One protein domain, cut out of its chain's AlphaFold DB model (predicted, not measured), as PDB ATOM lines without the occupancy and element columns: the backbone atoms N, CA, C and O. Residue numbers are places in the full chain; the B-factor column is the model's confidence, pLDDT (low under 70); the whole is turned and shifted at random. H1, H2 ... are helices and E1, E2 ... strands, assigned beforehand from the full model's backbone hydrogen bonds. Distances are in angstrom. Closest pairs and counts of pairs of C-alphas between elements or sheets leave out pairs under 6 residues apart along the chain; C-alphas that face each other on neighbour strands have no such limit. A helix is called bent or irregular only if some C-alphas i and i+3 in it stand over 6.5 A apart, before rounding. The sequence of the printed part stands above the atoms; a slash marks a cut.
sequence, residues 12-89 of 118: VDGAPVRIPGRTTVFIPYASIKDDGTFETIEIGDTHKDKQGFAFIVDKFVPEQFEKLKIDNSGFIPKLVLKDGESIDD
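AT A GLANCE: This is residues 12 to 89 of the 118 residues of an uncharacterized protein of Macrococcus goetzii (UniProt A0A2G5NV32). There is little regular structure: a long hairpin, E1 and E2, then H1 and a short hairpin, E3 and E4, beside the first; residues 12 to 18 stick out. Of 78 printed residues, 28 are in named elements, of mixed class. The whole is compact, radius of gyration of the C-alphas 13.2 A, spanning 42 by 31 by 22 A.

IN THESE COORDINATES: E1, residues 22 to 28, 19.5 A long, begins at C-alpha (226.090, -20.745, 91.355). E2 is residues 52 to 58, H1 62 to 67, E3 68 to 71. E4, residues 78 to 81, ends at C-alpha (235.431, -5.809, 92.303).

HOW THE PARTS SIT: Antiparallel E1 and E2 have N 25 and O 55 within hydrogen-bond range, 2.8 A. The closest C-alphas of E2 and E4, Phe 55 and Leu 79, are 7.6 A apart. H1 is irregular, C-alphas 63 and 66 being 8.2 A apart; 0 of 2 O i to N i+4 pairs are within range, 1 of 3 O i to N i+3.

THE WHOLE: The printed part has no cut and one long link, E1 to E2. pLDDT is under 70 at residues 12 to 19 and 46 to 48.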
ATOM      1  N   VAL A  12     211.885 -26.820  96.058       52.47
ATOM      2  CA  VAL A  12     211.221 -27.576  94.991       52.47
ATOM      3  C   VAL A  12     211.412 -29.047  95.335       52.47
ATOM      4  O   VAL A  12     212.540 -29.503  95.507       52.47
ATOM      5  N   ASP A  13     210.307 -29.767  95.537       50.78
ATOM      6  CA  ASP A  13     210.284 -31.184  95.938       50.78
ATOM      7  C   ASP A  13     211.079 -31.511  97.223       50.78
ATOM      8  O   ASP A  13     211.661 -32.585  97.367       50.78
ATOM      9  N   GLY A  14     211.113 -30.582  98.186       49.75
ATOM     10  CA  GLY A  14     211.794 -30.778  99.476       49.75
ATOM     11  C   GLY A  14     213.319 -30.618  99.434       49.75
ATOM     12  O   GLY A  14     213.978 -30.839 100.452       49.75
ATOM     13  N   ALA A  15     213.884 -30.206  98.297       49.81
ATOM     14  CA  ALA A  15     215.278 -29.795  98.178       49.81
ATOM     15  C   ALA A  15     215.374 -28.261  98.088       49.81
ATOM     16  O   ALA A  15     214.526 -27.645  97.435       49.81
ATOM     17  N   PRO A  16     216.392 -27.628  98.705       57.09
ATOM     18  CA  PRO A  16     216.644 -26.208  98.492       57.09
ATOM     19  C   PRO A  16     216.874 -25.961  97.001       57.09
ATOM     20  O   PRO A  16     217.607 -26.717  96.350       57.09
ATOM     21  N   VAL A  17     216.248 -24.918  96.455       59.16
ATOM     22  CA  VAL A  17     216.453 -24.503  95.067       59.16
ATOM     23  C   VAL A  17     217.912 -24.089  94.900       59.16
ATOM     24  O   VAL A  17     218.332 -22.985  95.236       59.16
ATOM     25  N   ARG A  18     218.718 -25.016  94.378       63.28
ATOM     26  CA  ARG A  18     220.071 -24.727  93.910       63.28
ATOM     27  C   ARG A  18     219.961 -24.030  92.569       63.28
ATOM     28  O   ARG A  18     219.375 -24.579  91.641       63.28
ATOM     29  N   ILE A  19     220.551 -22.848  92.467       69.12
ATOM     30  CA  ILE A  19     220.690 -22.145  91.194       69.12
ATOM     31  C   ILE A  19     221.864 -22.808  90.453       69.12
ATOM     32  O   ILE A  19     222.992 -22.722  90.951       69.12
ATOM     33  N   PRO A  20     221.635 -23.508  89.321       71.50
ATOM     34  CA  PRO A  20     222.716 -24.120  88.557       71.50
ATOM     35  C   PRO A  20     223.810 -23.099  88.240       71.50
ATOM     36  O   PRO A  20     223.523 -21.927  88.021       71.50
ATOM     37  N   GLY A  21     225.066 -23.547  88.301       75.94
ATOM     38  CA  GLY A  21     226.243 -22.714  88.041       75.94
ATOM     39  C   GLY A  21     226.587 -21.683  89.118       75.94
ATOM     40  O   GLY A  21     227.641 -21.051  89.019       75.94
ATOM     41  N   ARG A  22     225.800 -21.592  90.196       84.00
ATOM     42  CA  ARG A  22     226.090 -20.745  91.355       84.00
ATOM     43  C   ARG A  22     226.429 -21.540  92.605       84.00
ATOM     44  O   ARG A  22     226.105 -22.717  92.739       84.00
ATOM     45  N   THR A  23     227.090 -20.862  93.530       86.88
ATOM     46  CA  THR A  23     227.456 -21.375  94.842       86.88
ATOM     47  C   THR A  23     227.299 -20.286  95.895       86.88
ATOM     48  O   THR A  23     227.340 -19.093  95.588       86.88
ATOM     49  N   THR A  24     227.129 -20.703  97.143       87.69
ATOM     50  CA  THR A  24     227.142 -19.801  98.291       87.69
ATOM     51  C   THR A  24     228.579 -19.619  98.765       87.69
ATOM     52  O   THR A  24     229.321 -20.589  98.936       87.69
ATOM     53  N   VAL A  25     228.967 -18.367  98.970       89.19
ATOM     54  CA  VAL A  25     230.234 -17.952  99.565       89.19
ATOM     55  C   VAL A  25     229.940 -17.196 100.845       89.19
ATOM     56  O   VAL A  25     229.171 -16.237 100.847       89.19
ATOM     57  N   PHE A  26     230.584 -17.602 101.928       91.75
ATOM     58  CA  PHE A  26     230.531 -16.936 103.213       91.75
ATOM     59  C   PHE A  26     231.863 -16.256 103.522       91.75
ATOM     60  O   PHE A  26     232.926 -16.864 103.410       91.75
ATOM     61  N   ILE A  27     231.792 -14.994 103.933       91.56
ATOM     62  CA  ILE A  27     232.936 -14.173 104.321       91.56
ATOM     63  C   ILE A  27     232.813 -13.891 105.823       91.56
ATOM     64  O   ILE A  27     231.937 -13.113 106.222       91.56
ATOM     65  N   PRO A  28     233.637 -14.529 106.674       92.38
ATOM     66  CA  PRO A  28     233.610 -14.302 108.116       92.38
ATOM     67  C   PRO A  28     233.956 -12.852 108.464       92.38
ATOM     68  O   PRO A  28     234.908 -12.303 107.924       92.38
ATOM     69  N   TYR A  29     233.276 -12.242 109.441       91.69
ATOM     70  CA  TYR A  29     233.626 -10.875 109.867       91.69
ATOM     71  C   TYR A  29     235.072 -10.735 110.334       91.69
ATOM     72  O   TYR A  29     235.704  -9.717 110.081       91.69
ATOM     73  N   ALA A  30     235.613 -11.777 110.964       92.50
ATOM     74  CA  ALA A  30     236.990 -11.786 111.434       92.50
ATOM     75  C   ALA A  30     238.034 -11.726 110.301       92.50
ATOM     76  O   ALA A  30     239.191 -11.434 110.590       92.50
ATOM     77  N   SER A  31     237.663 -12.018 109.046       93.62
ATOM     78  CA  SER A  31     238.585 -11.950 107.905       93.62
ATOM     79  C   SER A  31     238.527 -10.622 107.148       93.62
ATOM     80  O   SER A  31     239.378 -10.405 106.287       93.62
ATOM     81  N   ILE A  32     237.557  -9.750 107.452       93.88
ATOM     82  CA  ILE A  32     237.338  -8.475 106.758       93.88
ATOM     83  C   ILE A  32     238.217  -7.385 107.376       93.88
ATOM     84  O   ILE A  32     238.230  -7.190 108.590       93.88
ATOM     85  N   LYS A  33     238.928  -6.651 106.522       94.62
ATOM     86  CA  LYS A  33     239.758  -5.493 106.870       94.62
ATOM     87  C   LYS A  33     238.968  -4.191 106.734       94.62
ATOM     88  O   LYS A  33     237.917  -4.148 106.098       94.62
ATOM     89  N   ASP A  34     239.518  -3.109 107.278       91.56
ATOM     90  CA  ASP A  34     238.882  -1.782 107.276       91.56
ATOM     91  C   ASP A  34     238.585  -1.238 105.865       91.56
ATOM     92  O   ASP A  34     237.641  -0.472 105.680       91.56
ATOM     93  N   ASP A  35     239.358  -1.647 104.857       92.19
ATOM     94  CA  ASP A  35     239.167  -1.274 103.448       92.19
ATOM     95  C   ASP A  35     238.157  -2.170 102.701       92.19
ATOM     96  O   ASP A  35     237.986  -2.052 101.484       92.19
ATOM     97  N   GLY A  36     237.496  -3.083 103.418       91.88
ATOM     98  CA  GLY A  36     236.541  -4.041 102.872       91.88
ATOM     99  C   GLY A  36     237.186  -5.246 102.188       91.88
ATOM    100  O   GLY A  36     236.468  -6.133 101.721       91.88
ATOM    101  N   THR A  37     238.516  -5.325 102.106       95.06
ATOM    102  CA  THR A  37     239.185  -6.539 101.625       95.06
ATOM    103  C   THR A  37     239.083  -7.656 102.657       95.06
ATOM    104  O   THR A  37     238.850  -7.408 103.838       95.06
ATOM    105  N   PHE A  38     239.227  -8.903 102.221       94.88
ATOM    106  CA  PHE A  38     239.126 -10.057 103.107       94.88
ATOM    107  C   PHE A  38     240.136 -11.137 102.729       94.88
ATOM    108  O   PHE A  38     240.568 -11.230 101.581       94.88
ATOM    109  N   GLU A  39     240.546 -11.927 103.718       94.31
ATOM    110  CA  GLU A  39     241.623 -12.915 103.551       94.31
ATOM    111  C   GLU A  39     241.118 -14.332 103.293       94.31
ATOM    112  O   GLU A  39     241.839 -15.155 102.732       94.31
ATOM    113  N   THR A  40     239.892 -14.629 103.718       93.31
ATOM    114  CA  THR A  40     239.334 -15.975 103.638       93.31
ATOM    115  C   THR A  40     237.874 -15.950 103.236       93.31
ATOM    116  O   THR A  40     237.116 -15.043 103.594       93.31
ATOM    117  N   ILE A  41     237.501 -17.003 102.518       93.06
ATOM    118  CA  ILE A  41     236.131 -17.340 102.174       93.06
ATOM    119  C   ILE A  41     235.845 -18.784 102.577       93.06
ATOM    120  O   ILE A  41     236.747 -19.621 102.641       93.06
ATOM    121  N   GLU A  42     234.578 -19.086 102.807       91.69
ATOM    122  CA  GLU A  42     234.077 -20.443 102.969       91.69
ATOM    123  C   GLU A  42     233.020 -20.708 101.892       91.69
ATOM    124  O   GLU A  42     232.230 -19.823 101.572       91.69
ATOM    125  N   ILE A  43     233.007 -21.909 101.313       90.25
ATOM    126  CA  ILE A  43     232.073 -22.274 100.240       90.25
ATOM    127  C   ILE A  43     231.037 -23.253 100.795       90.25
ATOM    128  O   ILE A  43     231.404 -24.256 101.411       90.25
ATOM    129  N   GLY A  44     229.757 -22.994 100.529       81.19
ATOM    130  CA  GLY A  44     228.641 -23.861 100.906       81.19
ATOM    131  C   GLY A  44     227.569 -23.165 101.747       81.19
ATOM    132  O   GLY A  44     227.581 -21.954 101.925       81.19
ATOM    133  N   ASP A  45     226.612 -23.952 102.243       71.62
ATOM    134  CA  ASP A  45     225.403 -23.440 102.913       71.62
ATOM    135  C   ASP A  45     225.414 -23.646 104.443       71.62
ATOM    136  O   ASP A  45     224.434 -23.383 105.143       71.62
ATOM    137  N   THR A  46     226.516 -24.146 105.004       66.69
ATOM    138  CA  THR A  46     226.604 -24.537 106.419       66.69
ATOM    139  C   THR A  46     227.305 -23.473 107.261       66.69
ATOM    140  O   THR A  46     228.409 -23.695 107.752       66.69
ATOM    141  N   HIS A  47     226.653 -22.322 107.456       69.31
ATOM    142  CA  HIS A  47     227.202 -21.200 108.246       69.31
ATOM    143  C   HIS A  47     226.287 -20.736 109.395       69.31
ATOM    144  O   HIS A  47     226.427 -19.616 109.876       69.31
ATOM    145  N   LYS A  48     225.360 -21.593 109.859       61.00
ATOM    146  CA  LYS A  48     224.273 -21.230 110.797       61.00
ATOM    147  C   LYS A  48     224.721 -20.609 112.131       61.00
ATOM    148  O   LYS A  48     223.931 -19.888 112.726       61.00
ATOM    149  N   ASP A  49     225.974 -20.814 112.538       75.31
ATOM    150  CA  ASP A  49     226.520 -20.315 113.808       75.31
ATOM    151  C   ASP A  49     227.680 -19.312 113.634       75.31
ATOM    152  O   ASP A  49     228.382 -18.996 114.596       75.31
ATOM    153  N   LYS A  50     227.924 -18.811 112.413       81.69
ATOM    154  CA  LYS A  50     229.039 -17.892 112.116       81.69
ATOM    155  C   LYS A  50     228.544 -16.476 111.827       81.69
ATOM    156  O   LYS A  50     227.546 -16.280 111.141       81.69
ATOM    157  N   GLN A  51     229.282 -15.477 112.313       88.12
ATOM    158  CA  GLN A  51     229.047 -14.070 111.975       88.12
ATOM    159  C   GLN A  51     229.848 -13.678 110.733       88.12
ATOM    160  O   GLN A  51     231.059 -13.907 110.663       88.12
ATOM    161  N   GLY A  52     229.168 -13.107 109.745       89.31
ATOM    162  CA  GLY A  52     229.744 -12.825 108.439       89.31
ATOM    163  C   GLY A  52     228.686 -12.419 107.427       89.31
ATOM    164  O   GLY A  52     227.518 -12.220 107.766       89.31
ATOM    165  N   PHE A  53     229.104 -12.353 106.170       87.56
ATOM    166  CA  PHE A  53     228.224 -12.104 105.037       87.56
ATOM    167  C   PHE A  53     228.170 -13.329 104.130       87.56
ATOM    168  O   PHE A  53     229.205 -13.915 103.828       87.56
ATOM    169  N   ALA A  54     226.971 -13.702 103.685       88.00
ATOM    170  CA  ALA A  54     226.768 -14.764 102.708       88.00
ATOM    171  C   ALA A  54     226.331 -14.164 101.368       88.00
ATOM    172  O   ALA A  54     225.414 -13.343 101.314       88.00
ATOM    173  N   PHE A  55     226.972 -14.599 100.289       86.69
ATOM    174  CA  PHE A  55     226.696 -14.175  98.923       86.69
ATOM    175  C   PHE A  55     226.482 -15.394  98.037       86.69
ATOM    176  O   PHE A  55     227.190 -16.388  98.161       86.69
ATOM    177  N   ILE A  56     225.538 -15.304  97.104       85.38
ATOM    178  CA  ILE A  56     225.406 -16.286  96.025       85.38
ATOM    179  C   ILE A  56     226.148 -15.728  94.818       85.38
ATOM    180  O   ILE A  56     225.799 -14.655  94.321       85.38
ATOM    181  N   VAL A  57     227.157 -16.454  94.355       85.50
ATOM    182  CA  VAL A  57     228.037 -16.059  93.250       85.50
ATOM    183  C   VAL A  57     228.151 -17.191  92.240       85.50
ATOM    184  O   VAL A  57     227.811 -18.333  92.545       85.50
ATOM    185  N   ASP A  58     228.635 -16.900  91.037       86.81
ATOM    186  CA  ASP A  58     228.921 -17.957  90.070       86.81
ATOM    187  C   ASP A  58     230.081 -18.843  90.556       86.81
ATOM    188  O   ASP A  58     230.996 -18.392  91.247       86.81
ATOM    189  N   LYS A  59     230.055 -20.128  90.196       88.19
ATOM    190  CA  LYS A  59     230.959 -21.173  90.717       88.19
ATOM    191  C   LYS A  59     232.461 -20.923  90.514       88.19
ATOM    192  O   LYS A  59     233.253 -21.542  91.211       88.19
ATOM    193  N   PHE A  60     232.847 -20.053  89.580       87.12
ATOM    194  CA  PHE A  60     234.245 -19.690  89.292       87.12
ATOM    195  C   PHE A  60     234.724 -18.449  90.058       87.12
ATOM    196  O   PHE A  60     235.919 -18.170  90.101       87.12
ATOM    197  N   VAL A  61     233.811 -17.697  90.676       89.94
ATOM    198  CA  VAL A  61     234.138 -16.507  91.472       89.94
ATOM    199  C   VAL A  61     234.954 -16.837  92.735       89.94
ATOM    200  O   VAL A  61     235.884 -16.085  93.022       89.94
ATOM    201  N   PRO A  62     234.688 -17.930  93.489       92.25
ATOM    202  CA  PRO A  62     235.469 -18.267  94.681       92.25
ATOM    203  C   PRO A  62     236.966 -18.451  94.424       92.25
ATOM    204  O   PRO A  62     237.763 -18.191  95.315       92.25
ATOM    205  N   GLU A  63     237.359 -18.884  93.225       93.00
ATOM    206  CA  GLU A  63     238.768 -19.079  92.852       93.00
ATOM    207  C   GLU A  63     239.512 -17.760  92.594       93.00
ATOM    208  O   GLU A  63     240.730 -17.770  92.470       93.00
ATOM    209  N   GLN A  64     238.780 -16.646  92.512       93.19
ATOM    210  CA  GLN A  64     239.284 -15.306  92.200       93.19
ATOM    211  C   GLN A  64     238.888 -14.294  93.290       93.19
ATOM    212  O   GLN A  64     238.704 -13.100  93.030       93.19
ATOM    213  N   PHE A  65     238.667 -14.770  94.520       92.81
ATOM    214  CA  PHE A  65     238.130 -13.960  95.617       92.81
ATOM    215  C   PHE A  65     239.049 -12.796  96.005       92.81
ATOM    216  O   PHE A  65     238.584 -11.768  96.494       92.81
ATOM    217  N   GLU A  66     240.347 -12.918  95.741       94.25
ATOM    218  CA  GLU A  66     241.349 -11.877  95.937       94.25
ATOM    219  C   GLU A  66     241.098 -10.631  95.080       94.25
ATOM    220  O   GLU A  66     241.598  -9.556  95.417       94.25
ATOM    221  N   LYS A  67     240.291 -10.736  94.018       94.06
ATOM    222  CA  LYS A  67     239.871  -9.615  93.164       94.06
ATOM    223  C   LYS A  67     238.668  -8.851  93.724       94.06
ATOM    224  O   LYS A  67     238.270  -7.824  93.172       94.06
ATOM    225  N   LEU A  68     238.072  -9.335  94.814       94.38
ATOM    226  CA  LEU A  68     236.830  -8.821  95.383       94.38
ATOM    227  C   LEU A  68     237.079  -8.048  96.685       94.38
ATOM    228  O   LEU A  68     238.068  -8.248  97.393       94.38
ATOM    229  N   LYS A  69     236.152  -7.151  97.008       94.62
ATOM    230  CA  LYS A  69     236.047  -6.454  98.294       94.62
ATOM    231  C   LYS A  69     234.579  -6.308  98.677       94.62
ATOM    232  O   LYS A  69     233.688  -6.404  97.832       94.62
ATOM    233  N   ILE A  70     234.326  -6.073  99.953       92.88
ATOM    234  CA  ILE A  70     233.002  -5.761 100.466       92.88
ATOM    235  C   ILE A  70     232.849  -4.247 100.530       92.88
ATOM    236  O   ILE A  70     233.608  -3.554 101.202       92.88
ATOM    237  N   ASP A  71     231.838  -3.742  99.839       91.31
ATOM    238  CA  ASP A  71     231.379  -2.369  99.961       91.31
ATOM    239  C   ASP A  71     230.266  -2.288 101.014       91.31
ATOM    240  O   ASP A  71     229.141  -2.759 100.806       91.31
ATOM    241  N   ASN A  72     230.607  -1.673 102.148       84.12
ATOM    242  CA  ASN A  72     229.718  -1.427 103.284       84.12
ATOM    243  C   ASN A  72     229.168   0.012 103.311       84.12
ATOM    244  O   ASN A  72     228.642   0.446 104.333       84.12
ATOM    245  N   SER A  73     229.288   0.779 102.221       82.38
ATOM    246  CA  SER A  73     228.783   2.163 102.162       82.38
ATOM    247  C   SER A  73     227.250   2.263 102.173       82.38
ATOM    248  O   SER A  73     226.696   3.325 102.461       82.38
ATOM    249  N   GLY A  74     226.554   1.166 101.859       76.44
ATOM    250  CA  GLY A  74     225.096   1.081 101.824       76.44
ATOM    251  C   GLY A  74     224.477   0.349 103.017       76.44
ATOM    252  O   GLY A  74     225.157  -0.262 103.831       76.44
ATOM    253  N   PHE A  75     223.140   0.355 103.076       78.56
ATOM    254  CA  PHE A  75     222.367  -0.391 104.081       78.56
ATOM    255  C   PHE A  75     222.541  -1.915 103.969       78.56
ATOM    256  O   PHE A  75     222.420  -2.629 104.959       78.56
ATOM    257  N   ILE A  76     222.808  -2.407 102.754       82.19
ATOM    258  CA  ILE A  76     223.072  -3.817 102.472       82.19
ATOM    259  C   ILE A  76     224.501  -3.920 101.926       82.19
ATOM    260  O   ILE A  76     224.798  -3.241 100.935       82.19
ATOM    261  N   PRO A  77     225.360  -4.752 102.534       85.31
ATOM    262  CA  PRO A  77     226.733  -4.962 102.098       85.31
ATOM    263  C   PRO A  77     226.750  -5.608 100.713       85.31
ATOM    264  O   PRO A  77     225.962  -6.512 100.415       85.31
ATOM    265  N   LYS A  78     227.646  -5.139  99.848       90.56
ATOM    266  CA  LYS A  78     227.772  -5.629  98.472       90.56
ATOM    267  C   LYS A  78     229.148  -6.219  98.245       90.56
ATOM    268  O   LYS A  78     230.146  -5.622  98.628       90.56
ATOM    269  N   LEU A  79     229.197  -7.352  97.555       91.94
ATOM    270  CA  LEU A  79     230.442  -7.879  97.016       91.94
ATOM    271  C   LEU A  79     230.735  -7.164  95.692       91.94
ATOM    272  O   LEU A  79     229.913  -7.202  94.774       91.94
ATOM    273  N   VAL A  80     231.871  -6.477  95.611       92.56
ATOM    274  CA  VAL A  80     232.275  -5.677  94.448       92.56
ATOM    275  C   VAL A  80     233.703  -6.015  94.031       92.56
ATOM    276  O   VAL A  80     234.486  -6.537  94.822       92.56
ATOM    277  N   LEU A  81     234.055  -5.703  92.785       92.75
ATOM    278  CA  LEU A  81     235.431  -5.809  92.303       92.75
ATOM    279  C   LEU A  81     236.315  -4.719  92.920       92.75
ATOM    280  O   LEU A  81     235.862  -3.604  93.198       92.75
ATOM    281  N   LYS A  82     237.593  -5.042  93.123       91.88
ATOM    282  CA  LYS A  82     238.630  -4.038  93.373       91.88
ATOM    283  C   LYS A  82     238.863  -3.214  92.106       91.88
ATOM    284  O   LYS A  82     238.552  -3.634  90.993       91.88
ATOM    285  N   ASP A  83     239.393  -2.016  92.289       90.56
ATOM    286  CA  ASP A  83     239.535  -1.060  91.199       90.56
ATOM    287  C   ASP A  83     240.526  -1.600  90.155       90.56
ATOM    288  O   ASP A  83     241.667  -1.922  90.481       90.56
ATOM    289  N   GLY A  84     240.081  -1.703  88.900       92.06
ATOM    290  CA  GLY A  84     240.887  -2.228  87.792       92.06
ATOM    291  C   GLY A  84     240.899  -3.754  87.648       92.06
ATOM    292  O   GLY A  84     241.476  -4.241  86.681       92.06
ATOM    293  N   GLU A  85     240.247  -4.497  88.545       92.69
ATOM    294  CA  GLU A  85     240.132  -5.955  88.453       92.69
ATOM    295  C   GLU A  85     238.955  -6.401  87.573       92.69
ATOM    296  O   GLU A  85     237.936  -5.714  87.449       92.69
ATOM    297  N   SER A  86     239.065  -7.607  87.014       90.94
ATOM    298  CA  SER A  86     237.992  -8.293  86.289       90.94
ATOM    299  C   SER A  86     237.917  -9.767  86.677       90.94
ATOM    300  O   SER A  86     238.940 -10.406  86.925       90.94
ATOM    301  N   ILE A  87     236.702 -10.323  86.694       88.12
ATOM    302  CA  ILE A  87     236.520 -11.769  86.827       88.12
ATOM    303  C   ILE A  87     236.705 -12.421  85.462       88.12
ATOM    304  O   ILE A  87     236.049 -12.036  84.493       88.12
ATOM    305  N   ASP A  88     237.562 -13.430  85.417       88.31
ATOM    306  CA  ASP A  88     237.727 -14.282  84.252       88.31
ATOM    307  C   ASP A  88     236.645 -15.363  84.296       88.31
ATOM    308  O   ASP A  88     236.638 -16.201  85.200       88.31
ATOM    309  N   ASP A  89     235.699 -15.321  83.356       85.94
ATOM    310  CA  ASP A  89     234.690 -16.371  83.208       85.94
ATOM    311  C   ASP A  89     235.273 -17.505  82.346       85.94
ATOM    312  O   ASP A  89     235.519 -17.300  81.154       85.94
TER     313      ASP A  89